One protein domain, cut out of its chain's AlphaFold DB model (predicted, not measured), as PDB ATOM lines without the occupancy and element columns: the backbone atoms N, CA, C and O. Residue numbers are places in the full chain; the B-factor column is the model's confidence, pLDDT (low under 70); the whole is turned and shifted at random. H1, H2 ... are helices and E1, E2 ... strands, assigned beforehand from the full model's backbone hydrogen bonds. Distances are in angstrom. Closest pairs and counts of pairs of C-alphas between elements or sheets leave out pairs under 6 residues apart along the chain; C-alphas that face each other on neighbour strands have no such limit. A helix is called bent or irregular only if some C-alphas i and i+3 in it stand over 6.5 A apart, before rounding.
ATOM      1  N   GLU A   8     -23.446 -29.222 -19.554       95.69
ATOM      2  CA  GLU A   8     -24.826 -28.801 -19.341       95.69
ATOM      3  C   GLU A   8     -24.887 -27.410 -18.705       95.69
ATOM      4  O   GLU A   8     -25.582 -26.538 -19.231       95.69
ATOM      5  N   ALA A   9     -24.096 -27.151 -17.664       94.06
ATOM      6  CA  ALA A   9     -23.986 -25.849 -17.019       94.06
ATOM      7  C   ALA A   9     -23.398 -24.800 -17.964       94.06
ATOM      8  O   ALA A   9     -23.932 -23.692 -18.053       94.06
ATOM      9  N   ILE A  10     -22.363 -25.145 -18.742       93.31
ATOM     10  CA  ILE A  10     -21.809 -24.247 -19.771       93.31
ATOM     11  C   ILE A  10     -22.883 -23.905 -20.807       93.31
ATOM     12  O   ILE A  10     -23.061 -22.739 -21.169       93.31
ATOM     13  N   ARG A  11     -23.634 -24.905 -21.279       95.94
ATOM     14  CA  ARG A  11     -24.725 -24.678 -22.231       95.94
ATOM     15  C   ARG A  11     -25.818 -23.801 -21.624       95.94
ATOM     16  O   ARG A  11     -26.283 -22.882 -22.298       95.94
ATOM     17  N   ALA A  12     -26.224 -24.062 -20.386       95.69
ATOM     18  CA  ALA A  12     -27.242 -23.291 -19.683       95.69
ATOM     19  C   ALA A  12     -26.815 -21.829 -19.490       95.69
ATOM     20  O   ALA A  12     -27.621 -20.926 -19.722       95.69
ATOM     21  N   ASP A  13     -25.551 -21.576 -19.151       94.69
ATOM     22  CA  ASP A  13     -24.995 -20.230 -19.001       94.69
ATOM     23  C   ASP A  13     -25.014 -19.451 -20.327       94.69
ATOM     24  O   ASP A  13     -25.534 -18.334 -20.400       94.69
ATOM     25  N   VAL A  14     -24.540 -20.078 -21.408       94.81
ATOM     26  CA  VAL A  14     -24.546 -19.475 -22.749       94.81
ATOM     27  C   VAL A  14     -25.975 -19.190 -23.219       94.81
ATOM     28  O   VAL A  14     -26.257 -18.108 -23.739       94.81
ATOM     29  N   LEU A  15     -26.903 -20.132 -23.028       95.69
ATOM     30  CA  LEU A  15     -28.310 -19.935 -23.385       95.69
ATOM     31  C   LEU A  15     -28.966 -18.840 -22.540       95.69
ATOM     32  O   LEU A  15     -29.741 -18.055 -23.082       95.69
ATOM     33  N   SER A  16     -28.623 -18.743 -21.256       93.94
ATOM     34  CA  SER A  16     -29.121 -17.689 -20.366       93.94
ATOM     35  C   SER A  16     -28.676 -16.308 -20.841       93.94
ATOM     36  O   SER A  16     -29.502 -15.400 -20.917       93.94
ATOM     37  N   PHE A  17     -27.414 -16.155 -21.256       95.38
ATOM     38  CA  PHE A  17     -26.930 -14.919 -21.881       95.38
ATOM     39  C   PHE A  17     -27.777 -14.527 -23.099       95.38
ATOM     40  O   PHE A  17     -28.293 -13.407 -23.170       95.38
ATOM     41  N   TYR A  18     -27.981 -15.452 -24.039       95.69
ATOM     42  CA  TYR A  18     -28.762 -15.160 -25.242       95.69
ATOM     43  C   TYR A  18     -30.233 -14.872 -24.939       95.69
ATOM     44  O   TYR A  18     -30.805 -13.974 -25.561       95.69
ATOM     45  N   LEU A  19     -30.827 -15.581 -23.978       94.81
ATOM     46  CA  LEU A  19     -32.198 -15.359 -23.529       94.81
ATOM     47  C   LEU A  19     -32.362 -13.962 -22.920       94.81
ATOM     48  O   LEU A  19     -33.312 -13.262 -23.267       94.81
ATOM     49  N   MET A  20     -31.420 -13.521 -22.081       94.06
ATOM     50  CA  MET A  20     -31.423 -12.166 -21.522       94.06
ATOM     51  C   MET A  20     -31.311 -11.103 -22.619       94.06
ATOM     52  O   MET A  20     -32.107 -10.164 -22.648       94.06
ATOM     53  N   CYS A  21     -30.375 -11.261 -23.561       95.12
ATOM     54  CA  CYS A  21     -30.227 -10.327 -24.678       95.12
ATOM     55  C   CYS A  21     -31.494 -10.244 -25.541       95.12
ATOM     56  O   CYS A  21     -31.898  -9.151 -25.936       95.12
ATOM     57  N   GLN A  22     -32.110 -11.387 -25.850       94.44
ATOM     58  CA  GLN A  22     -33.338 -11.443 -26.646       94.44
ATOM     59  C   GLN A  22     -34.542 -10.883 -25.887       94.44
ATOM     60  O   GLN A  22     -35.346 -10.177 -26.489       94.44
ATOM     61  N   GLY A  23     -34.650 -11.155 -24.586       93.75
ATOM     62  CA  GLY A  23     -35.705 -10.607 -23.738       93.75
ATOM     63  C   GLY A  23     -35.623  -9.087 -23.639       93.75
ATOM     64  O   GLY A  23     -36.602  -8.400 -23.911       93.75
ATOM     65  N   VAL A  24     -34.438  -8.534 -23.363       91.75
ATOM     66  CA  VAL A  24     -34.240  -7.074 -23.341       91.75
ATOM     67  C   VAL A  24     -34.525  -6.449 -24.706       91.75
ATOM     68  O   VAL A  24     -35.255  -5.468 -24.791       91.75
ATOM     69  N   ALA A  25     -34.028  -7.041 -25.795       91.88
ATOM     70  CA  ALA A  25     -34.317  -6.545 -27.140       91.88
ATOM     71  C   ALA A  25     -35.816  -6.587 -27.492       91.88
ATOM     72  O   ALA A  25     -36.250  -5.833 -28.358       91.88
ATOM     73  N   ALA A  26     -36.606  -7.457 -26.855       90.44
ATOM     74  CA  ALA A  26     -38.044  -7.564 -27.085       90.44
ATOM     75  C   ALA A  26     -38.846  -6.410 -26.460       90.44
ATOM     76  O   ALA A  26     -39.907  -6.058 -26.982       90.44
ATOM     77  N   VAL A  27     -38.341  -5.821 -25.372       86.81
ATOM     78  CA  VAL A  27     -39.074  -4.850 -24.535       86.81
ATOM     79  C   VAL A  27     -38.353  -3.518 -24.362       86.81
ATOM     80  O   VAL A  27     -38.841  -2.632 -23.664       86.81
ATOM     81  N   SER A  28     -37.212  -3.333 -25.017       85.00
ATOM     82  CA  SER A  28     -36.442  -2.097 -24.937       85.00
ATOM     83  C   SER A  28     -35.839  -1.728 -26.284       85.00
ATOM     84  O   SER A  28     -35.564  -2.583 -27.128       85.00
ATOM     85  N   TYR A  29     -35.634  -0.431 -26.493       83.19
ATOM     86  CA  TYR A  29     -34.947   0.091 -27.670       83.19
ATOM     87  C   TYR A  29     -33.415  -0.057 -27.534       83.19
ATOM     88  O   TYR A  29     -32.895  -0.212 -26.425       83.19
ATOM     89  N   PRO A  30     -32.647  -0.011 -28.640       84.88
ATOM     90  CA  PRO A  30     -31.196  -0.148 -28.585       84.88
ATOM     91  C   PRO A  30     -30.539   0.913 -27.695       84.88
ATOM     92  O   PRO A  30     -30.913   2.083 -27.726       84.88
ATOM     93  N   TYR A  31     -29.501   0.516 -26.954       82.50
ATOM     94  CA  TYR A  31     -28.714   1.403 -26.078       82.50
ATOM     95  C   TYR A  31     -29.488   2.029 -24.900       82.50
ATOM     96  O   TYR A  31     -28.975   2.956 -24.252       82.50
ATOM     97  N   SER A  32     -30.680   1.500 -24.595       83.50
ATOM     98  CA  SER A  32     -31.446   1.805 -23.386       83.50
ATOM     99  C   SER A  32     -30.693   1.402 -22.109       83.50
ATOM    100  O   SER A  32     -29.594   0.838 -22.149       83.50
ATOM    101  N   ARG A  33     -31.272   1.696 -20.941       84.62
ATOM    102  CA  ARG A  33     -30.675   1.314 -19.651       84.62
ATOM    103  C   ARG A  33     -30.657  -0.203 -19.468       84.62
ATOM    104  O   ARG A  33     -29.670  -0.739 -18.982       84.62
ATOM    105  N   GLU A  34     -31.696  -0.885 -19.929       87.38
ATOM    106  CA  GLU A  34     -31.836  -2.342 -19.911       87.38
ATOM    107  C   GLU A  34     -30.735  -2.989 -20.759       87.38
ATOM    108  O   GLU A  34     -30.045  -3.900 -20.303       87.38
ATOM    109  N   ALA A  35     -30.479  -2.461 -21.961       87.06
ATOM    110  CA  ALA A  35     -29.378  -2.934 -22.801       87.06
ATOM    111  C   ALA A  35     -28.004  -2.730 -22.131       87.06
ATOM    112  O   ALA A  35     -27.117  -3.579 -22.253       87.06
ATOM    113  N   ARG A  36     -27.824  -1.629 -21.385       87.00
ATOM    114  CA  ARG A  36     -26.591  -1.365 -20.621       87.00
ATOM    115  C   ARG A  36     -26.435  -2.298 -19.427       87.00
ATOM    116  O   ARG A  36     -25.323  -2.753 -19.193       87.00
ATOM    117  N   LEU A  37     -27.521  -2.627 -18.729       89.12
ATOM    118  CA  LEU A  37     -27.495  -3.583 -17.621       89.12
ATOM    119  C   LEU A  37     -26.903  -4.924 -18.074       89.12
ATOM    120  O   LEU A  37     -26.020  -5.461 -17.409       89.12
ATOM    121  N   ILE A  38     -27.321  -5.419 -19.243       90.81
ATOM    122  CA  ILE A  38     -26.768  -6.650 -19.826       90.81
ATOM    123  C   ILE A  38     -25.276  -6.509 -20.133       90.81
ATOM    124  O   ILE A  38     -24.492  -7.395 -19.795       90.81
ATOM    125  N   SER A  39     -24.877  -5.397 -20.751       91.12
ATOM    126  CA  SER A  39     -23.474  -5.083 -21.055       91.12
ATOM    127  C   SER A  39     -22.598  -5.093 -19.801       91.12
ATOM    128  O   SER A  39     -21.555  -5.747 -19.775       91.12
ATOM    129  N   ASP A  40     -23.049  -4.438 -18.731       90.50
ATOM    130  CA  ASP A  40     -22.310  -4.327 -17.474       90.50
ATOM    131  C   ASP A  40     -22.235  -5.646 -16.719       90.50
ATOM    132  O   ASP A  40     -21.144  -6.058 -16.321       90.50
ATOM    133  N   ALA A  41     -23.355  -6.360 -16.599       91.81
ATOM    134  CA  ALA A  41     -23.372  -7.688 -15.998       91.81
ATOM    135  C   ALA A  41     -22.452  -8.657 -16.758       91.81
ATOM    136  O   ALA A  41     -21.708  -9.426 -16.144       91.81
ATOM    137  N   THR A  42     -22.445  -8.583 -18.094       94.50
ATOM    138  CA  THR A  42     -21.550  -9.381 -18.943       94.50
ATOM    139  C   THR A  42     -20.089  -9.012 -18.697       94.50
ATOM    140  O   THR A  42     -19.262  -9.900 -18.498       94.50
ATOM    141  N   LYS A  43     -19.761  -7.716 -18.655       94.81
ATOM    142  CA  LYS A  43     -18.404  -7.223 -18.387       94.81
ATOM    143  C   LYS A  43     -17.869  -7.769 -17.062       94.81
ATOM    144  O   LYS A  43     -16.815  -8.401 -17.048       94.81
ATOM    145  N   GLU A  44     -18.605  -7.576 -15.970       94.31
ATOM    146  CA  GLU A  44     -18.172  -8.018 -14.637       94.31
ATOM    147  C   GLU A  44     -18.064  -9.546 -14.553       94.31
ATOM    148  O   GLU A  44     -17.088 -10.078 -14.021       94.31
ATOM    149  N   THR A  45     -19.012 -10.268 -15.161       95.56
ATOM    150  CA  THR A  45     -18.992 -11.737 -15.202       95.56
ATOM    151  C   THR A  45     -17.768 -12.264 -15.943       95.56
ATOM    152  O   THR A  45     -17.049 -13.114 -15.414       95.56
ATOM    153  N   ILE A  46     -17.491 -11.753 -17.146       95.50
ATOM    154  CA  ILE A  46     -16.339 -12.182 -17.950       95.50
ATOM    155  C   ILE A  46     -15.030 -11.821 -17.253       95.50
ATOM    156  O   ILE A  46     -14.142 -12.666 -17.155       95.50
ATOM    157  N   LYS A  47     -14.921 -10.606 -16.709       95.31
ATOM    158  CA  LYS A  47     -13.733 -10.153 -15.982       95.31
ATOM    159  C   LYS A  47     -13.415 -11.061 -14.794       95.31
ATOM    160  O   LYS A  47     -12.277 -11.502 -14.649       95.31
ATOM    161  N   TYR A  48     -14.422 -11.381 -13.983       95.00
ATOM    162  CA  TYR A  48     -14.260 -12.275 -12.839       95.00
ATOM    163  C   TYR A  48     -13.882 -13.701 -13.262       95.00
ATOM    164  O   TYR A  48     -12.999 -14.306 -12.659       95.00
ATOM    165  N   ARG A  49     -14.513 -14.241 -14.313       94.25
ATOM    166  CA  ARG A  49     -14.195 -15.587 -14.821       94.25
ATOM    167  C   ARG A  49     -12.771 -15.682 -15.354       94.25
ATOM    168  O   ARG A  49     -12.104 -16.678 -15.105       94.25
ATOM    169  N   MET A  50     -12.285 -14.648 -16.042       94.38
ATOM    170  CA  MET A  50     -10.888 -14.602 -16.473       94.38
ATOM    171  C   MET A  50      -9.933 -14.589 -15.281       94.38
ATOM    172  O   MET A  50      -8.982 -15.362 -15.271       94.38
ATOM    173  N   TYR A  51     -10.206 -13.763 -14.266       93.38
ATOM    174  CA  TYR A  51      -9.420 -13.755 -13.032       93.38
ATOM    175  C   TYR A  51      -9.357 -15.150 -12.384       93.38
ATOM    176  O   TYR A  51      -8.268 -15.636 -12.081       93.38
ATOM    177  N   ASP A  52     -10.505 -15.812 -12.212       93.06
ATOM    178  CA  ASP A  52     -10.579 -17.145 -11.599       93.06
ATOM    179  C   ASP A  52      -9.818 -18.204 -12.416       93.06
ATOM    180  O   ASP A  52      -9.029 -18.962 -11.852       93.06
ATOM    181  N   LEU A  53      -9.958 -18.206 -13.745       92.38
ATOM    182  CA  LEU A  53      -9.239 -19.143 -14.616       92.38
ATOM    183  C   LEU A  53      -7.723 -18.921 -14.594       92.38
ATOM    184  O   LEU A  53      -6.970 -19.890 -14.523       92.38
ATOM    185  N   PHE A  54      -7.265 -17.666 -14.596       93.00
ATOM    186  CA  PHE A  54      -5.841 -17.345 -14.448       93.00
ATOM    187  C   PHE A  54      -5.310 -17.826 -13.096       93.00
ATOM    188  O   PHE A  54      -4.259 -18.459 -13.033       93.00
ATOM    189  N   LYS A  55      -6.067 -17.591 -12.019       90.81
ATOM    190  CA  LYS A  55      -5.703 -18.027 -10.665       90.81
ATOM    191  C   LYS A  55      -5.597 -19.551 -10.540       90.81
ATOM    192  O   LYS A  55      -4.761 -20.034  -9.783       90.81
ATOM    193  N   ARG A  56      -6.419 -20.306 -11.276       90.94
ATOM    194  CA  ARG A  56      -6.404 -21.782 -11.307       90.94
ATOM    195  C   ARG A  56      -5.362 -22.377 -12.265       90.94
ATOM    196  O   ARG A  56      -5.279 -23.594 -12.373       90.94
ATOM    197  N   GLY A  57      -4.576 -21.551 -12.959       91.12
ATOM    198  CA  GLY A  57      -3.570 -22.023 -13.916       91.12
ATOM    199  C   GLY A  57      -4.129 -22.397 -15.292       91.12
ATOM    200  O   GLY A  57      -3.422 -22.989 -16.099       91.12
ATOM    201  N   HIS A  58      -5.370 -22.021 -15.607       92.06
ATOM    202  CA  HIS A  58      -5.993 -22.218 -16.924       92.06
ATOM    203  C   HIS A  58      -5.785 -21.008 -17.849       92.06
ATOM    204  O   HIS A  58      -6.671 -20.615 -18.615       92.06
ATOM    205  N   GLU A  59      -4.611 -20.383 -17.752       92.31
ATOM    206  CA  GLU A  59      -4.254 -19.204 -18.536       92.31
ATOM    207  C   GLU A  59      -4.264 -19.509 -20.040       92.31
ATOM    208  O   GLU A  59      -4.925 -18.800 -20.797       92.31
ATOM    209  N   ASP A  60      -3.608 -20.588 -20.474       92.00
ATOM    210  CA  ASP A  60      -3.438 -20.897 -21.900       92.00
ATOM    211  C   ASP A  60      -4.778 -21.057 -22.628       92.00
ATOM    212  O   ASP A  60      -5.001 -20.454 -23.681       92.00
ATOM    213  N   SER A  61      -5.730 -21.765 -22.012       89.00
ATOM    214  CA  SER A  61      -7.082 -21.926 -22.554       89.00
ATOM    215  C   SER A  61      -7.824 -20.590 -22.678       89.00
ATOM    216  O   SER A  61      -8.534 -20.365 -23.661       89.00
ATOM    217  N   CYS A  62      -7.646 -19.670 -21.720       91.88
ATOM    218  CA  CYS A  62      -8.181 -18.312 -21.839       91.88
ATOM    219  C   CYS A  62      -7.551 -17.570 -23.019       91.88
ATOM    220  O   CYS A  62      -8.260 -16.939 -23.809       91.88
ATOM    221  N   LEU A  63      -6.223 -17.632 -23.145       93.94
ATOM    222  CA  LEU A  63      -5.490 -16.928 -24.193       93.94
ATOM    223  C   LEU A  63      -5.900 -17.407 -25.589       93.94
ATOM    224  O   LEU A  63      -6.019 -16.578 -26.491       93.94
ATOM    225  N   ASP A  64      -6.189 -18.693 -25.769       93.44
ATOM    226  CA  ASP A  64      -6.668 -19.238 -27.044       93.44
ATOM    227  C   ASP A  64      -8.018 -18.659 -27.473       93.44
ATOM    228  O   ASP A  64      -8.237 -18.393 -28.659       93.44
ATOM    229  N   VAL A  65      -8.920 -18.399 -26.525       92.44
ATOM    230  CA  VAL A  65     -10.195 -17.723 -26.804       92.44
ATOM    231  C   VAL A  65      -9.960 -16.249 -27.124       92.44
ATOM    232  O   VAL A  65     -10.501 -15.736 -28.109       92.44
ATOM    233  N   VAL A  66      -9.123 -15.566 -26.340       94.50
ATOM    234  CA  VAL A  66      -8.823 -14.139 -26.540       94.50
ATOM    235  C   VAL A  66      -8.173 -13.890 -27.902       94.50
ATOM    236  O   VAL A  66      -8.574 -12.960 -28.609       94.50
ATOM    237  N   LYS A  67      -7.239 -14.753 -28.323       94.31
ATOM    238  CA  LYS A  67      -6.521 -14.661 -29.608       94.31
ATOM    239  C   LYS A  67      -7.439 -14.695 -30.834       94.31
ATOM    240  O   LYS A  67      -7.070 -14.165 -31.880       94.31
ATOM    241  N   ARG A  68      -8.652 -15.253 -30.716       91.62
ATOM    242  CA  ARG A  68      -9.669 -15.231 -31.792       91.62
ATOM    243  C   ARG A  68     -10.220 -13.830 -32.055       91.62
ATOM    244  O   ARG A  68     -10.726 -13.572 -33.142       91.62
ATOM    245  N   SER A  69     -10.149 -12.944 -31.061       89.50
ATOM    246  CA  SER A  69     -10.691 -11.583 -31.128       89.50
ATOM    247  C   SER A  69      -9.612 -10.499 -31.122       89.50
ATOM    248  O   SER A  69      -9.822  -9.443 -31.711       89.50
ATOM    249  N   LEU A  70      -8.475 -10.745 -30.464       91.94
ATOM    250  CA  LEU A  70      -7.389  -9.787 -30.267       91.94
ATOM    251  C   LEU A  70      -6.050 -10.429 -30.642       91.94
ATOM    252  O   LEU A  70      -5.708 -11.483 -30.109       91.94
ATOM    253  N   LYS A  71      -5.243  -9.793 -31.500       92.44
ATOM    254  CA  LYS A  71      -3.905 -10.292 -31.867       92.44
ATOM    255  C   LYS A  71      -2.905 -10.066 -30.736       92.44
ATOM    256  O   LYS A  71      -2.093  -9.135 -30.772       92.44
ATOM    257  N   LEU A  72      -2.981 -10.948 -29.749       93.81
ATOM    258  CA  LEU A  72      -2.156 -10.988 -28.554       93.81
ATOM    259  C   LEU A  72      -0.867 -11.783 -28.795       93.81
ATOM    260  O   LEU A  72      -0.895 -12.851 -29.404       93.81
ATOM    261  N   VAL A  73       0.248 -11.276 -28.281       93.50
ATOM    262  CA  VAL A  73       1.524 -11.999 -28.176       93.50
ATOM    263  C   VAL A  73       2.037 -11.912 -26.745       93.50
ATOM    264  O   VAL A  73       1.715 -10.959 -26.036       93.50
ATOM    265  N   GLN A  74       2.810 -12.903 -26.317       93.19
ATOM    266  CA  GLN A  74       3.503 -12.872 -25.033       93.19
ATOM    267  C   GLN A  74       4.828 -12.119 -25.181       93.19
ATOM    268  O   GLN A  74       5.427 -12.142 -26.256       93.19
ATOM    269  N   LEU A  75       5.252 -11.420 -24.129       92.38
ATOM    270  CA  LEU A  75       6.573 -10.795 -24.090       92.38
ATOM    271  C   LEU A  75       7.658 -11.872 -23.964       92.38
ATOM    272  O   LEU A  75       7.475 -12.874 -23.271       92.38
ATOM    273  N   GLU A  76       8.780 -11.656 -24.636       87.81
ATOM    274  CA  GLU A  76       9.933 -12.555 -24.624       87.81
ATOM    275  C   GLU A  76      10.773 -12.287 -23.364       87.81
ATOM    276  O   GLU A  76      11.061 -11.129 -23.046       87.81
ATOM    277  N   GLY A  77      11.139 -13.351 -22.641       73.12
ATOM    278  CA  GLY A  77      11.989 -13.296 -21.444       73.12
ATOM    279  C   GLY A  77      13.416 -13.791 -21.711       73.12
ATOM    280  O   GLY A  77      13.617 -14.670 -22.547       73.12
ATOM    281  N   GLY A  78      14.396 -13.225 -21.000       70.56
ATOM    282  CA  GLY A  78      15.835 -13.511 -21.116       70.56
ATOM    283  C   GLY A  78      16.667 -12.382 -20.489       70.56
ATOM    284  O   GLY A  78      16.290 -11.866 -19.436       70.56
ATOM    285  N   ASP A  79      17.743 -11.948 -21.159       61.38
ATOM    286  CA  ASP A  79      18.448 -10.685 -20.862       61.38
ATOM    287  C   ASP A  79      17.568  -9.486 -21.257       61.38
ATOM    288  O   ASP A  79      17.685  -8.932 -22.357       61.38
ATOM    289  N   GLY A  80      16.619  -9.147 -20.381       74.12
ATOM    290  CA  GLY A  80      15.632  -8.087 -20.589       74.12
ATOM    291  C   GLY A  80      14.302  -8.584 -21.166       74.12
ATOM    292  O   GLY A  80      14.189  -9.693 -21.689       74.12
ATOM    293  N   ILE A  81      13.265  -7.752 -21.039       85.56
ATOM    294  CA  ILE A  81      11.908  -8.050 -21.519       85.56
ATOM    295  C   ILE A  81      11.748  -7.443 -22.904       85.56
ATOM    296  O   ILE A  81      11.909  -6.234 -23.073       85.56
ATOM    297  N   LYS A  82      11.434  -8.277 -23.899       89.00
ATOM    298  CA  LYS A  82      11.442  -7.875 -25.310       89.00
ATOM    299  C   LYS A  82      10.089  -8.083 -25.979       89.00
ATOM    300  O   LYS A  82       9.305  -8.957 -25.605       89.00
ATOM    301  N   LEU A  83       9.818  -7.270 -26.998       90.44
ATOM    302  CA  LEU A  83       8.679  -7.416 -27.896       90.44
ATOM    303  C   LEU A  83       9.145  -7.327 -29.350       90.44
ATOM    304  O   LEU A  83       9.388  -6.233 -29.862       90.44
ATOM    305  N   GLY A  84       9.240  -8.475 -30.028       84.06
ATOM    306  CA  GLY A  84       9.689  -8.523 -31.421       84.06
ATOM    307  C   GLY A  84      11.097  -7.952 -31.585       84.06
ATOM    308  O   GLY A  84      11.316  -7.099 -32.443       84.06
ATOM    309  N   GLY A  85      12.016  -8.356 -30.703       84.00
ATOM    310  CA  GLY A  85      13.408  -7.902 -30.693       84.00
ATOM    311  C   GLY A  85      13.663  -6.513 -30.093       84.00
ATOM    312  O   GLY A  85      14.822  -6.167 -29.886       84.00
ATOM    313  N   VAL A  86      12.627  -5.728 -29.770       89.31
ATOM    314  CA  VAL A  86      12.787  -4.435 -29.082       89.31
ATOM    315  C   VAL A  86      12.726  -4.637 -27.576       89.31
ATOM    316  O   VAL A  86      11.734  -5.155 -27.064       89.31
ATOM    317  N   GLU A  87      13.772  -4.218 -26.872       92.06
ATOM    318  CA  GLU A  87      13.823  -4.244 -25.413       92.06
ATOM    319  C   GLU A  87      12.975  -3.123 -24.810       92.06
ATOM    320  O   GLU A  87      13.047  -1.966 -25.226       92.06
ATOM    321  N   ILE A  88      12.148  -3.483 -23.831       92.69
ATOM    322  CA  ILE A  88      11.342  -2.541 -23.065       92.69
ATOM    323  C   ILE A  88      12.200  -2.048 -21.896       92.69
ATOM    324  O   ILE A  88      12.610  -2.872 -21.073       92.69
ATOM    325  N   PRO A  89      12.450  -0.729 -21.769       93.81
ATOM    326  CA  PRO A  89      13.213  -0.185 -20.655       93.81
ATOM    327  C   PRO A  89      12.634  -0.622 -19.309       93.81
ATOM    328  O   PRO A  89      11.423  -0.560 -19.079       93.81
ATOM    329  N   ARG A  90      13.513  -1.016 -18.384       91.56
ATOM    330  CA  ARG A  90      13.116  -1.499 -17.053       91.56
ATOM    331  C   ARG A  90      12.261  -0.485 -16.287       91.56
ATOM    332  O   ARG A  90      11.323  -0.872 -15.597       91.56
ATOM    333  N   GLU A  91      12.557   0.805 -16.427       92.75
ATOM    334  CA  GLU A  91      11.755   1.876 -15.828       92.75
ATOM    335  C   GLU A  91      10.318   1.884 -16.353       92.75
ATOM    336  O   GLU A  91       9.374   1.977 -15.574       92.75
ATOM    337  N   ASP A  92      10.136   1.750 -17.666       93.00
ATOM    338  CA  ASP A  92       8.815   1.776 -18.289       93.00
ATOM    339  C   ASP A  92       8.005   0.531 -17.937       93.00
ATOM    340  O   ASP A  92       6.809   0.625 -17.659       93.00
ATOM    341  N   PHE A  93       8.667  -0.623 -17.852       91.56
ATOM    342  CA  PHE A  93       8.060  -1.857 -17.364       91.56
ATOM    343  C   PHE A  93       7.421  -1.672 -15.976       91.56
ATOM    344  O   PHE A  93       6.264  -2.055 -15.767       91.56
ATOM    345  N   TYR A  94       8.126  -1.026 -15.040       91.94
ATOM    346  CA  TYR A  94       7.578  -0.738 -13.712       91.94
ATOM    347  C   TYR A  94       6.562   0.408 -13.711       91.94
ATOM    348  O   TYR A  94       5.564   0.299 -13.006       91.94
ATOM    349  N   LYS A  95       6.712   1.440 -14.553       92.88
ATOM    350  CA  LYS A  95       5.683   2.489 -14.707       92.88
ATOM    351  C   LYS A  95       4.337   1.908 -15.148       92.88
ATOM    352  O   LYS A  95       3.298   2.342 -14.652       92.88
ATOM    353  N   ILE A  96       4.334   0.927 -16.057       92.88
ATOM    354  CA  ILE A  96       3.103   0.244 -16.493       92.88
ATOM    355  C   ILE A  96       2.453  -0.490 -15.309       92.88
ATOM    356  O   ILE A  96       1.252  -0.329 -15.081       92.88
ATOM    357  N   ARG A  97       3.246  -1.240 -14.529       92.94
ATOM    358  CA  ARG A  97       2.788  -1.926 -13.307       92.94
ATOM    359  C   ARG A  97       2.196  -0.941 -12.298       92.94
ATOM    360  O   ARG A  97       1.057  -1.117 -11.868       92.94
ATOM    361  N   ASP A  98       2.952   0.088 -11.936       92.00
ATOM    362  CA  ASP A  98       2.601   1.036 -10.871       92.00
ATOM    363  C   ASP A  98       1.350   1.824 -11.223       92.00
ATOM    364  O   ASP A  98       0.455   2.004 -10.399       92.00
ATOM    365  N   ARG A  99       1.225   2.208 -12.492       91.38
ATOM    366  CA  ARG A  99       0.011   2.837 -12.983       91.38
ATOM    367  C   ARG A  99      -1.208   1.928 -12.831       91.38
ATOM    368  O   ARG A  99      -2.273   2.417 -12.461       91.38
ATOM    369  N   ARG A 100      -1.089   0.634 -13.134       90.88
ATOM    370  CA  ARG A 100      -2.204  -0.315 -12.993       90.88
ATOM    371  C   ARG A 100      -2.571  -0.534 -11.523       90.88
ATOM    372  O   ARG A 100      -3.758  -0.549 -11.209       90.88
ATOM    373  N   LEU A 101      -1.580  -0.660 -10.641       91.44
ATOM    374  CA  LEU A 101      -1.790  -0.760  -9.191       91.44
ATOM    375  C   LEU A 101      -2.538   0.467  -8.653       91.44
ATOM    376  O   LEU A 101      -3.560   0.315  -7.986       91.44
ATOM    377  N   ALA A 102      -2.097   1.671  -9.032       90.88
ATOM    378  CA  ALA A 102      -2.751   2.920  -8.653       90.88
ATOM    379  C   ALA A 102      -4.198   3.007  -9.169       90.88
ATOM    380  O   ALA A 102      -5.089   3.445  -8.448       90.88
ATOM    381  N   GLN A 103      -4.461   2.546 -10.399       89.06
ATOM    382  CA  GLN A 103      -5.817   2.508 -10.964       89.06
ATOM    383  C   GLN A 103      -6.770   1.577 -10.209       89.06
ATOM    384  O   GLN A 103      -7.965   1.857 -10.159       89.06
ATOM    385  N   ASP A 104      -6.263   0.471  -9.666       89.62
ATOM    386  CA  ASP A 104      -7.052  -0.465  -8.860       89.62
ATOM    387  C   ASP A 104      -7.022  -0.109  -7.354       89.62
ATOM    388  O   ASP A 104      -7.577  -0.851  -6.549       89.62
ATOM    389  N   GLY A 105      -6.420   1.028  -6.968       91.12
ATOM    390  CA  GLY A 105      -6.385   1.519  -5.583       91.12
ATOM    391  C   GLY A 105      -5.535   0.664  -4.639       91.12
ATOM    392  O   GLY A 105      -5.829   0.587  -3.449       91.12
ATOM    393  N   ILE A 106      -4.517  -0.023  -5.161       88.56
ATOM    394  CA  ILE A 106      -3.672  -0.930  -4.380       88.56
ATOM    395  C   ILE A 106      -2.421  -0.193  -3.917       88.56
ATOM    396  O   ILE A 106      -1.529   0.094  -4.713       88.56
ATOM    397  N   GLU A 107      -2.354   0.071  -2.615       81.88
ATOM    398  CA  GLU A 107      -1.214   0.743  -1.979       81.88
ATOM    399  C   GLU A 107      -0.146  -0.245  -1.492       81.88
ATOM    400  O   GLU A 107       1.046   0.041  -1.555       81.88
ATOM    401  N   THR A 108      -0.561  -1.432  -1.032       80.44
ATOM    402  CA  THR A 108       0.350  -2.475  -0.541       80.44
ATOM    403  C   THR A 108       0.444  -3.617  -1.546       80.44
ATOM    404  O   THR A 108      -0.566  -4.210  -1.926       80.44
ATOM    405  N   ILE A 109       1.665  -3.932  -1.976       76.69
ATOM    406  CA  ILE A 109       1.933  -4.986  -2.955       76.69
ATOM    407  C   ILE A 109       1.971  -6.339  -2.232       76.69
ATOM    408  O   ILE A 109       2.915  -6.631  -1.508       76.69
ATOM    409  N   ASP A 110       0.944  -7.162  -2.443       81.56
ATOM    410  CA  ASP A 110       0.948  -8.585  -2.081       81.56
ATOM    411  C   ASP A 110       1.654  -9.382  -3.191       81.56
ATOM    412  O   ASP A 110       1.252  -9.307  -4.358       81.56
ATOM    413  N   ASP A 111       2.670 -10.173  -2.842       83.94
ATOM    414  CA  ASP A 111       3.404 -11.043  -3.774       83.94
ATOM    415  C   ASP A 111       2.484 -12.004  -4.541       83.94
ATOM    416  O   ASP A 111       2.780 -12.387  -5.674       83.94
ATOM    417  N   ARG A 112       1.326 -12.363  -3.975       83.38
ATOM    418  CA  ARG A 112       0.310 -13.193  -4.643       83.38
ATOM    419  C   ARG A 112      -0.431 -12.441  -5.744       83.38
ATOM    420  O   ARG A 112      -0.908 -13.059  -6.695       83.38
ATOM    421  N   LEU A 113      -0.551 -11.123  -5.615       84.62
ATOM    422  CA  LEU A 113      -1.210 -10.248  -6.583       84.62
ATOM    423  C   LEU A 113      -0.215  -9.629  -7.561       84.62
ATOM    424  O   LEU A 113      -0.602  -9.251  -8.657       84.62
ATOM    425  N   LEU A 114       1.064  -9.524  -7.224       87.38
ATOM    426  CA  LEU A 114       2.050  -8.885  -8.092       87.38
ATOM    427  C   LEU A 114       2.081  -9.446  -9.537       87.38
ATOM    428  O   LEU A 114       2.102  -8.633 -10.467       87.38
ATOM    429  N   PRO A 115       1.989 -10.771  -9.791       90.75
ATOM    430  CA  PRO A 115       2.061 -11.318 -11.149       90.75
ATOM    431  C   PRO A 115       0.991 -10.795 -12.118       90.75
ATOM    432  O   PRO A 115       1.264 -10.654 -13.309       90.75
ATOM    433  N   GLN A 116      -0.213 -10.460 -11.638       92.25
ATOM    434  CA  GLN A 116      -1.286  -9.918 -12.492       92.25
ATOM    435  C   GLN A 116      -1.057  -8.452 -12.895       92.25
ATOM    436  O   GLN A 116      -1.701  -7.981 -13.833       92.25
ATOM    437  N   TYR A 117      -0.133  -7.750 -12.230       93.69
ATOM    438  CA  TYR A 117       0.227  -6.354 -12.508       93.69
ATOM    439  C   TYR A 117       1.537  -6.205 -13.284       93.69
ATOM    440  O   TYR A 117       1.867  -5.102 -13.712       93.69
ATOM    441  N   LEU A 118       2.290  -7.285 -13.491       93.50
ATOM    442  CA  LEU A 118       3.507  -7.241 -14.295       93.50
ATOM    443  C   LEU A 118       3.160  -7.333 -15.790       93.50
ATOM    444  O   LEU A 118       2.358  -8.188 -16.175       93.50
ATOM    445  N   PRO A 119       3.735  -6.472 -16.653       95.31
ATOM    446  CA  PRO A 119       3.554  -6.598 -18.093       95.31
ATOM    447  C   PRO A 119       3.943  -7.995 -18.585       95.31
ATOM    448  O   PRO A 119       5.034  -8.485 -18.301       95.31
ATOM    449  N   LYS A 120       3.038  -8.643 -19.322       95.12
ATOM    450  CA  LYS A 120       3.224 -10.026 -19.798       95.12
ATOM    451  C   LYS A 120       2.847 -10.208 -21.262       95.12
ATOM    452  O   LYS A 120       3.375 -11.101 -21.924       95.12
ATOM    453  N   TYR A 121       1.970  -9.357 -21.789       95.69
ATOM    454  CA  TYR A 121       1.475  -9.485 -23.153       95.69
ATOM    455  C   TYR A 121       1.554  -8.174 -23.919       95.69
ATOM    456  O   TYR A 121       1.684  -7.094 -23.345       95.69
ATOM    457  N   ALA A 122       1.397  -8.273 -25.233       96.00
ATOM    458  CA  ALA A 122       1.187  -7.131 -26.099       96.00
ATOM    459  C   ALA A 122       0.058  -7.395 -27.102       96.00
ATOM    460  O   ALA A 122       0.016  -8.432 -27.768       96.00
ATOM    461  N   VAL A 123      -0.851  -6.435 -27.247       95.62
ATOM    462  CA  VAL A 123      -1.995  -6.499 -28.168       95.62
ATOM    463  C   VAL A 123      -1.840  -5.462 -29.270       95.62
ATOM    464  O   VAL A 123      -1.391  -4.348 -29.023       95.62
ATOM    465  N   ARG A 124      -2.205  -5.790 -30.509       94.56
ATOM    466  CA  ARG A 124      -2.215  -4.793 -31.591       94.56
ATOM    467  C   ARG A 124      -3.184  -3.657 -31.244       94.56
ATOM    468  O   ARG A 124      -4.362  -3.911 -31.010       94.56
ATOM    469  N   TRP A 125      -2.722  -2.405 -31.262       92.06
ATOM    470  CA  TRP A 125      -3.562  -1.281 -30.818       92.06
ATOM    471  C   TRP A 125      -4.817  -1.100 -31.687       92.06
ATOM    472  O   TRP A 125      -5.873  -0.734 -31.177       92.06
ATOM    473  N   THR A 126      -4.748  -1.421 -32.985       91.94
ATOM    474  CA  THR A 126      -5.908  -1.331 -33.888       91.94
ATOM    475  C   THR A 126      -7.015  -2.319 -33.537       91.94
ATOM    476  O   THR A 126      -8.176  -2.061 -33.841       91.94
ATOM    477  N   ASP A 127      -6.690  -3.434 -32.878       91.69
ATOM    478  CA  ASP A 127      -7.697  -4.408 -32.444       91.69
ATOM    479  C   ASP A 127      -8.515  -3.856 -31.266       91.69
ATOM    480  O   ASP A 127      -9.651  -4.270 -31.041       91.69
ATOM    481  N   LEU A 128      -7.988  -2.838 -30.571       90.31
ATOM    482  CA  LEU A 128      -8.699  -2.086 -29.538       90.31
ATOM    483  C   LEU A 128      -9.598  -0.985 -30.119       90.31
ATOM    484  O   LEU A 128     -10.301  -0.318 -29.365       90.31
ATOM    485  N   ALA A 129      -9.648  -0.794 -31.444       86.88
ATOM    486  CA  ALA A 129     -10.487   0.224 -32.083       86.88
ATOM    487  C   ALA A 129     -11.980   0.191 -31.681       86.88
ATOM    488  O   ALA A 129     -12.593   1.263 -31.640       86.88
ATOM    489  N   PRO A 130     -12.611  -0.968 -31.391       85.62
ATOM    490  CA  PRO A 130     -13.968  -0.999 -30.843       85.62
ATOM    491  C   PRO A 130     -14.097  -0.343 -29.466       85.62
ATOM    492  O   PRO A 130     -15.184   0.122 -29.147       85.62
ATOM    493  N   LEU A 131     -13.018  -0.291 -28.679       88.06
ATOM    494  CA  LEU A 131     -12.957   0.345 -27.358       88.06
ATOM    495  C   LEU A 131     -12.492   1.806 -27.456       88.06
ATOM    496  O   LEU A 131     -13.047   2.671 -26.789       88.06
ATOM    497  N   LEU A 132     -11.536   2.103 -28.346       83.88
ATOM    498  CA  LEU A 132     -11.019   3.462 -28.572       83.88
ATOM    499  C   LEU A 132     -12.090   4.422 -29.113       83.88
ATOM    500  O   LEU A 132     -12.067   5.614 -28.835       83.88
ATOM    501  N   ARG A 133     -13.041   3.909 -29.906       76.69
ATOM    502  CA  ARG A 133     -14.114   4.715 -30.520       76.69
ATOM    503  C   ARG A 133     -15.322   4.931 -29.609       76.69
ATOM    504  O   ARG A 133     -16.296   5.553 -30.031       76.69
ATOM    505  N   ARG A 134     -15.320   4.383 -28.392       72.31
ATOM    506  CA  ARG A 134     -16.462   4.483 -27.477       72.31
ATOM    507  C   ARG A 134     -16.295   5.696 -26.580       72.31
ATOM    508  O   ARG A 134     -15.257   5.895 -25.971       72.31
ATOM    509  N   GLN A 135     -17.374   6.459 -26.451       63.47
ATOM    510  CA  GLN A 135     -17.452   7.601 -25.536       63.47
ATOM    511  C   GLN A 135     -17.895   7.196 -24.120       63.47
ATOM    512  O   GLN A 135     -17.964   8.027 -23.227       63.47
ATOM    513  N   ARG A 136     -18.222   5.915 -23.903       72.06
ATOM    514  CA  ARG A 136     -18.582   5.390 -22.586       72.06
ATOM    515  C   ARG A 136     -17.309   5.129 -21.783       72.06
ATOM    516  O   ARG A 136     -16.624   4.160 -22.098       72.06
ATOM    517  N   ALA A 137     -17.032   5.946 -20.769       67.50
ATOM    518  CA  ALA A 137     -15.816   5.862 -19.957       67.50
ATOM    519  C   ALA A 137     -15.563   4.450 -19.390       67.50
ATOM    520  O   ALA A 137     -14.432   3.971 -19.398       67.50
ATOM    521  N   GLU A 138     -16.614   3.729 -18.980       71.50
ATOM    522  CA  GLU A 138     -16.466   2.389 -18.392       71.50
ATOM    523  C   GLU A 138     -16.082   1.306 -19.409       71.50
ATOM    524  O   GLU A 138     -15.659   0.224 -19.004       71.50
ATOM    525  N   LEU A 139     -16.257   1.560 -20.711       77.81
ATOM    526  CA  LEU A 139     -15.920   0.633 -21.802       77.81
ATOM    527  C   LEU A 139     -14.830   1.177 -22.731       77.81
ATOM    528  O   LEU A 139     -14.357   0.447 -23.604       77.81
ATOM    529  N   SER A 140     -14.445   2.443 -22.578       80.38
ATOM    530  CA  SER A 140     -13.465   3.083 -23.436       80.38
ATOM    531  C   SER A 140     -12.040   2.778 -22.991       80.38
ATOM    532  O   SER A 140     -11.750   2.358 -21.863       80.38
ATOM    533  N   VAL A 141     -11.138   2.960 -23.946       83.69
ATOM    534  CA  VAL A 141      -9.694   2.959 -23.741       83.69
ATOM    535  C   VAL A 141      -9.179   4.221 -24.410       83.69
ATOM    536  O   VAL A 141      -9.580   4.537 -25.527       83.69
ATOM    537  N   GLU A 142      -8.300   4.952 -23.742       85.25
ATOM    538  CA  GLU A 142      -7.630   6.099 -24.351       85.25
ATOM    539  C   GLU A 142      -6.297   5.641 -24.937       85.25
ATOM    540  O   GLU A 142      -5.515   4.963 -24.272       85.25
ATOM    541  N   LEU A 143      -6.017   6.021 -26.183       85.31
ATOM    542  CA  LEU A 143      -4.769   5.638 -26.844       85.31
ATOM    543  C   LEU A 143      -3.543   6.242 -26.140       85.31
ATOM    544  O   LEU A 143      -2.531   5.567 -25.996       85.31
ATOM    545  N   THR A 144      -3.665   7.472 -25.633       86.94
ATOM    546  CA  THR A 144      -2.638   8.183 -24.840       86.94
ATOM    547  C   THR A 144      -2.285   7.466 -23.540       86.94
ATOM    548  O   THR A 144      -1.226   7.681 -22.960       86.94
ATOM    549  N   LYS A 145      -3.176   6.587 -23.086       86.56
ATOM    550  CA  LYS A 145      -3.018   5.747 -21.909       86.56
ATOM    551  C   LYS A 145      -2.379   4.395 -22.243       86.56
ATOM    552  O   LYS A 145      -2.231   3.586 -21.331       86.56
ATOM    553  N   LEU A 146      -1.984   4.111 -23.480       90.81
ATOM    554  CA  LEU A 146      -1.332   2.850 -23.841       90.81
ATOM    555  C   LEU A 146       0.174   3.048 -24.021       90.81
ATOM    556  O   LEU A 146       0.606   4.000 -24.663       90.81
ATOM    557  N   TYR A 147       0.969   2.119 -23.491       93.81
ATOM    558  CA  TYR A 147       2.395   2.051 -23.797       93.81
ATOM    559  C   TYR A 147       2.581   1.273 -25.100       93.81
ATOM    560  O   TYR A 147       2.303   0.072 -25.146       93.81
ATOM    561  N   LEU A 148       2.975   1.962 -26.172       93.88
ATOM    562  CA  LEU A 148       3.039   1.392 -27.515       93.88
ATOM    563  C   LEU A 148       4.476   1.070 -27.923       93.88
ATOM    564  O   LEU A 148       5.329   1.949 -27.947       93.88
ATOM    565  N   VAL A 149       4.706  -0.169 -28.346       93.31
ATOM    566  CA  VAL A 149       5.963  -0.632 -28.946       93.31
ATOM    567  C   VAL A 149       5.628  -1.350 -30.248       93.31
ATOM    568  O   VAL A 149       4.801  -2.263 -30.261       93.31
ATOM    569  N   ASN A 150       6.213  -0.913 -31.368       89.88
ATOM    570  CA  ASN A 150       6.007  -1.504 -32.700       89.88
ATOM    571  C   ASN A 150       4.526  -1.753 -33.061       89.88
ATOM    572  O   ASN A 150       4.141  -2.821 -33.541       89.88
ATOM    573  N   GLY A 151       3.661  -0.769 -32.793       91.56
ATOM    574  CA  GLY A 151       2.227  -0.866 -33.098       91.56
ATOM    575  C   GLY A 151       1.441  -1.822 -32.186       91.56
ATOM    576  O   GLY A 151       0.319  -2.221 -32.521       91.56
ATOM    577  N   ARG A 152       1.989  -2.185 -31.026       94.94
ATOM    578  CA  ARG A 152       1.323  -3.011 -30.017       94.94
ATOM    579  C   ARG A 152       1.318  -2.310 -28.668       94.94
ATOM    580  O   ARG A 152       2.324  -1.743 -28.264       94.94
ATOM    581  N   ALA A 153       0.190  -2.369 -27.976       95.44
ATOM    582  CA  ALA A 153       0.064  -1.940 -26.597       95.44
ATOM    583  C   ALA A 153       0.577  -3.040 -25.670       95.44
ATOM    584  O   ALA A 153       0.064  -4.161 -25.715       95.44
ATOM    585  N   VAL A 154       1.574  -2.715 -24.853       95.94
ATOM    586  CA  VAL A 154       2.093  -3.583 -23.792       95.94
ATOM    587  C   VAL A 154       1.122  -3.545 -22.616       95.94
ATOM    588  O   VAL A 154       0.724  -2.466 -22.175       95.94
ATOM    589  N   ILE A 155       0.712  -4.718 -22.138       95.44
ATOM    590  CA  ILE A 155      -0.360  -4.869 -21.155       95.44
ATOM    591  C   ILE A 155      -0.033  -5.925 -20.095       95.44
ATOM    592  O   ILE A 155       0.697  -6.900 -20.327       95.44
ATOM    593  N   THR A 156      -0.615  -5.733 -18.918       95.56
ATOM    594  CA  THR A 156      -0.586  -6.691 -17.806       95.56
ATOM    595  C   THR A 156      -1.695  -7.747 -17.968       95.56
ATOM    596  O   THR A 156      -2.654  -7.520 -18.718       95.56
ATOM    597  N   PRO A 157      -1.642  -8.896 -17.266       95.62
ATOM    598  CA  PRO A 157      -2.786  -9.807 -17.177       95.62
ATOM    599  C   PRO A 157      -4.066  -9.113 -16.693       95.62
ATOM    600  O   PRO A 157      -5.142  -9.324 -17.253       95.62
ATOM    601  N   ARG A 158      -3.951  -8.206 -15.719       95.06
ATOM    602  CA  ARG A 158      -5.080  -7.428 -15.208       95.06
ATOM    603  C   ARG A 158      -5.712  -6.527 -16.272       95.06
ATOM    604  O   ARG A 158      -6.943  -6.406 -16.306       95.06
ATOM    605  N   ASP A 159      -4.899  -5.913 -17.133       95.12
ATOM    606  CA  ASP A 159      -5.373  -5.145 -18.290       95.12
ATOM    607  C   ASP A 159      -6.028  -6.048 -19.330       95.12
ATOM    608  O   ASP A 159      -7.064  -5.684 -19.877       95.12
ATOM    609  N   LEU A 160      -5.478  -7.240 -19.582       95.75
ATOM    610  CA  LEU A 160      -6.071  -8.202 -20.511       95.75
ATOM    611  C   LEU A 160      -7.511  -8.547 -20.114       95.75
ATOM    612  O   LEU A 160      -8.399  -8.537 -20.970       95.75
ATOM    613  N   TRP A 161      -7.756  -8.805 -18.825       95.56
ATOM    614  CA  TRP A 161      -9.101  -9.092 -18.316       95.56
ATOM    615  C   TRP A 161     -10.051  -7.910 -18.519       95.56
ATOM    616  O   TRP A 161     -11.203  -8.084 -18.916       95.56
ATOM    617  N   ASP A 162      -9.562  -6.694 -18.281       94.19
ATOM    618  CA  ASP A 162     -10.330  -5.463 -18.463       94.19
ATOM    619  C   ASP A 162     -10.677  -5.229 -19.939       94.19
ATOM    620  O   ASP A 162     -11.836  -5.026 -20.293       94.19
ATOM    621  N   LEU A 163      -9.684  -5.322 -20.822       94.69
ATOM    622  CA  LEU A 163      -9.843  -5.099 -22.256       94.69
ATOM    623  C   LEU A 163     -10.770  -6.140 -22.883       94.69
ATOM    624  O   LEU A 163     -11.669  -5.783 -23.647       94.69
ATOM    625  N   PHE A 164     -10.584  -7.418 -22.555       95.56
ATOM    626  CA  PHE A 164     -11.404  -8.481 -23.124       95.56
ATOM    627  C   PHE A 164     -12.842  -8.440 -22.600       95.56
ATOM    628  O   PHE A 164     -13.778  -8.530 -23.394       95.56
ATOM    629  N   SER A 165     -13.052  -8.221 -21.298       95.75
ATOM    630  CA  SER A 165     -14.409  -8.073 -20.752       95.75
ATOM    631  C   SER A 165     -15.150  -6.871 -21.344       95.75
ATOM    632  O   SER A 165     -16.309  -7.010 -21.739       95.75
ATOM    633  N   LYS A 166     -14.477  -5.722 -21.506       94.62
ATOM    634  CA  LYS A 166     -15.030  -4.553 -22.211       94.62
ATOM    635  C   LYS A 166     -15.374  -4.877 -23.660       94.62
ATOM    636  O   LYS A 166     -16.434  -4.482 -24.142       94.62
ATOM    637  N   PHE A 167     -14.511  -5.616 -24.356       93.62
ATOM    638  CA  PHE A 167     -14.762  -6.038 -25.732       93.62
ATOM    639  C   PHE A 167     -16.026  -6.900 -25.832       93.62
ATOM    640  O   PHE A 167     -16.895  -6.603 -26.651       93.62
ATOM    641  N   ILE A 168     -16.178  -7.913 -24.976       94.75
ATOM    642  CA  ILE A 168     -17.371  -8.772 -24.964       94.75
ATOM    643  C   ILE A 168     -18.630  -7.979 -24.585       94.75
ATOM    644  O   ILE A 168     -19.666  -8.159 -25.221       94.75
ATOM    645  N   ALA A 169     -18.544  -7.048 -23.635       93.56
ATOM    646  CA  ALA A 169     -19.654  -6.166 -23.270       93.56
ATOM    647  C   ALA A 169     -20.130  -5.303 -24.454       93.56
ATOM    648  O   ALA A 169     -21.324  -5.237 -24.749       93.56
ATOM    649  N   VAL A 170     -19.194  -4.724 -25.217       90.44
ATOM    650  CA  VAL A 170     -19.513  -3.998 -26.456       90.44
ATOM    651  C   VAL A 170     -20.207  -4.911 -27.470       90.44
ATOM    652  O   VAL A 170     -21.190  -4.502 -28.092       90.44
ATOM    653  N   ARG A 171     -19.739  -6.156 -27.625       92.44
ATOM    654  CA  ARG A 171     -20.390  -7.142 -28.503       92.44
ATOM    655  C   ARG A 171     -21.789  -7.519 -28.025       92.44
ATOM    656  O   ARG A 171     -22.664  -7.711 -28.865       92.44
ATOM    657  N   ALA A 172     -22.023  -7.581 -26.717       94.12
ATOM    658  CA  ALA A 172     -23.344  -7.834 -26.154       94.12
ATOM    659  C   ALA A 172     -24.326  -6.692 -26.478       94.12
ATOM    660  O   ALA A 172     -25.432  -6.965 -26.944       94.12
ATOM    661  N   GLU A 173     -23.920  -5.422 -26.336       89.81
ATOM    662  CA  GLU A 173     -24.754  -4.272 -26.743       89.81
ATOM    663  C   GLU A 173     -25.070  -4.296 -28.247       89.81
ATOM    664  O   GLU A 173     -26.211  -4.071 -28.655       89.81
ATOM    665  N   GLU A 174     -24.069  -4.593 -29.082       90.44
ATOM    666  CA  GLU A 174     -24.245  -4.738 -30.534       90.44
ATOM    667  C   GLU A 174     -25.196  -5.890 -30.879       90.44
ATOM    668  O   GLU A 174     -26.043  -5.754 -31.766       90.44
ATOM    669  N   TYR A 175     -25.104  -7.004 -30.154       94.88
ATOM    670  CA  TYR A 175     -25.995  -8.138 -30.335       94.88
ATOM    671  C   TYR A 175     -27.443  -7.782 -29.979       94.88
ATOM    672  O   TYR A 175     -28.328  -8.032 -30.797       94.88
TER     673      TYR A 175
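Overview. This is residues 8 to 175 of the 378 residues of an uncharacterized protein of Hadesarchaea archaeon (UniProt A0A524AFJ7). What does one see first? At one end of an elongated body is a small twisted sheet, E1 E2 E4 E3; H7 runs away from it, with the long helix H2 side by side with H7. H1 folds back on the end of H2 far from the sheet, its residues 8 to 16 sticking out, while H4 packs on the sheet. What are the parts in numbers? The printed part has 168 residues, with seven named helices and four named strands in the order H1 H2 H3 E1 H4 H5 E2 H6 E3 E4 H7; the sheet is antiparallel and the class is mixed, helices and strands. The whole is compact, with a radius of gyration of the C-alphas of 17.2 A and spans of 57 by 34 by 32 A.

Arrangement. What do the first helices touch? H1, residues 8 to 27, touches H2, residues 33 to 55, with its residues 20 to 25 alone, in a helical hairpin at a shallow tilt of 20 degrees, opposite ways; the closest C-alphas are those of Val 24 and Glu 34, 6.3 A apart. H2 forms another helical hairpin with H3, residues 59 to 67, at a steep tilt of 41 degrees, the closest C-alphas being those of Leu 53 and Glu 59, 6.3 A apart. H2 also touches H7, residues 157 to 175, with Ser 39 and Ala 169 closest at 4.5 A between C-alphas, opposite ways at a shallow tilt of 32 degrees, only just short of steep. How is the sheet joined? E1, residues 72 to 74, has N 73 and O 122 within hydrogen-bond range at 2.9 A of E2, residues 121 to 124; E2 and E4, residues 152 to 155, have N 153 and O 123 at 2.7 A. E4 forms a hairpin with E3, residues 147 to 149, with N 149 and O 152 at 2.9 A. E2, H6, residues 125 to 132, and E3 form a split strand-helix-strand unit, two strands of one sheet joined through a helix, with E4 between them in the sheet, and its crossover is right-handed. Which helices are on the sheet? H4, residues 90 to 103, is on one face of it, making two layers, a sheet and a helix; H4 touches H5, residues 114 to 117, the closest C-alphas being those of Arg 97 and Tyr 117, 5.2 A apart. H6 stands up from the sheet at 46 degrees, with a height over the sheet of 11.1 A, and touches H7, the closest C-alphas being those of Leu 131 and Phe 167, 6.8 A apart. H3 and H7 only graze the sheet, with residues 63 to 67 and 157 to 163. Are the helix backbones complete? Every O i to N i+4 pair is within hydrogen-bond range in H1, H2, H3, H4 and H7; H6 has 1 of 4, beside 3 of 5 O i to N i+3 pairs, and H5 is too short for an O i to N i+4 pair.

Along the chain. Where do the longer helices lie? H1 begins at C-alpha 8, (-24.826, -28.801, -19.341), and spans 28.3 A; H2 spans 32.8 A and H4 20.3 A. H7 spans 26.7 A and ends at C-alpha 175, (-25.995, -8.138, -30.335). Where does the sheet lie, and which helix is uneven? E2 begins at C-alpha 121, (1.475, -9.485, -23.153). H6 is irregular, with C-alphas 127 and 130 7.3 A apart.

Size, cuts and confidence. How far does it reach? The two C-alphas farthest apart are those of Val 27 and Asp 79, 57.9 A, and the printed part has no cut. Which links are long? Residues 75 to 89, from E1 to H4, and residues 133 to 146, from H6 to E3. Where is confidence low? The mean pLDDT of the printed part is 90.0, and residues 79, 135 and 137 are under 70.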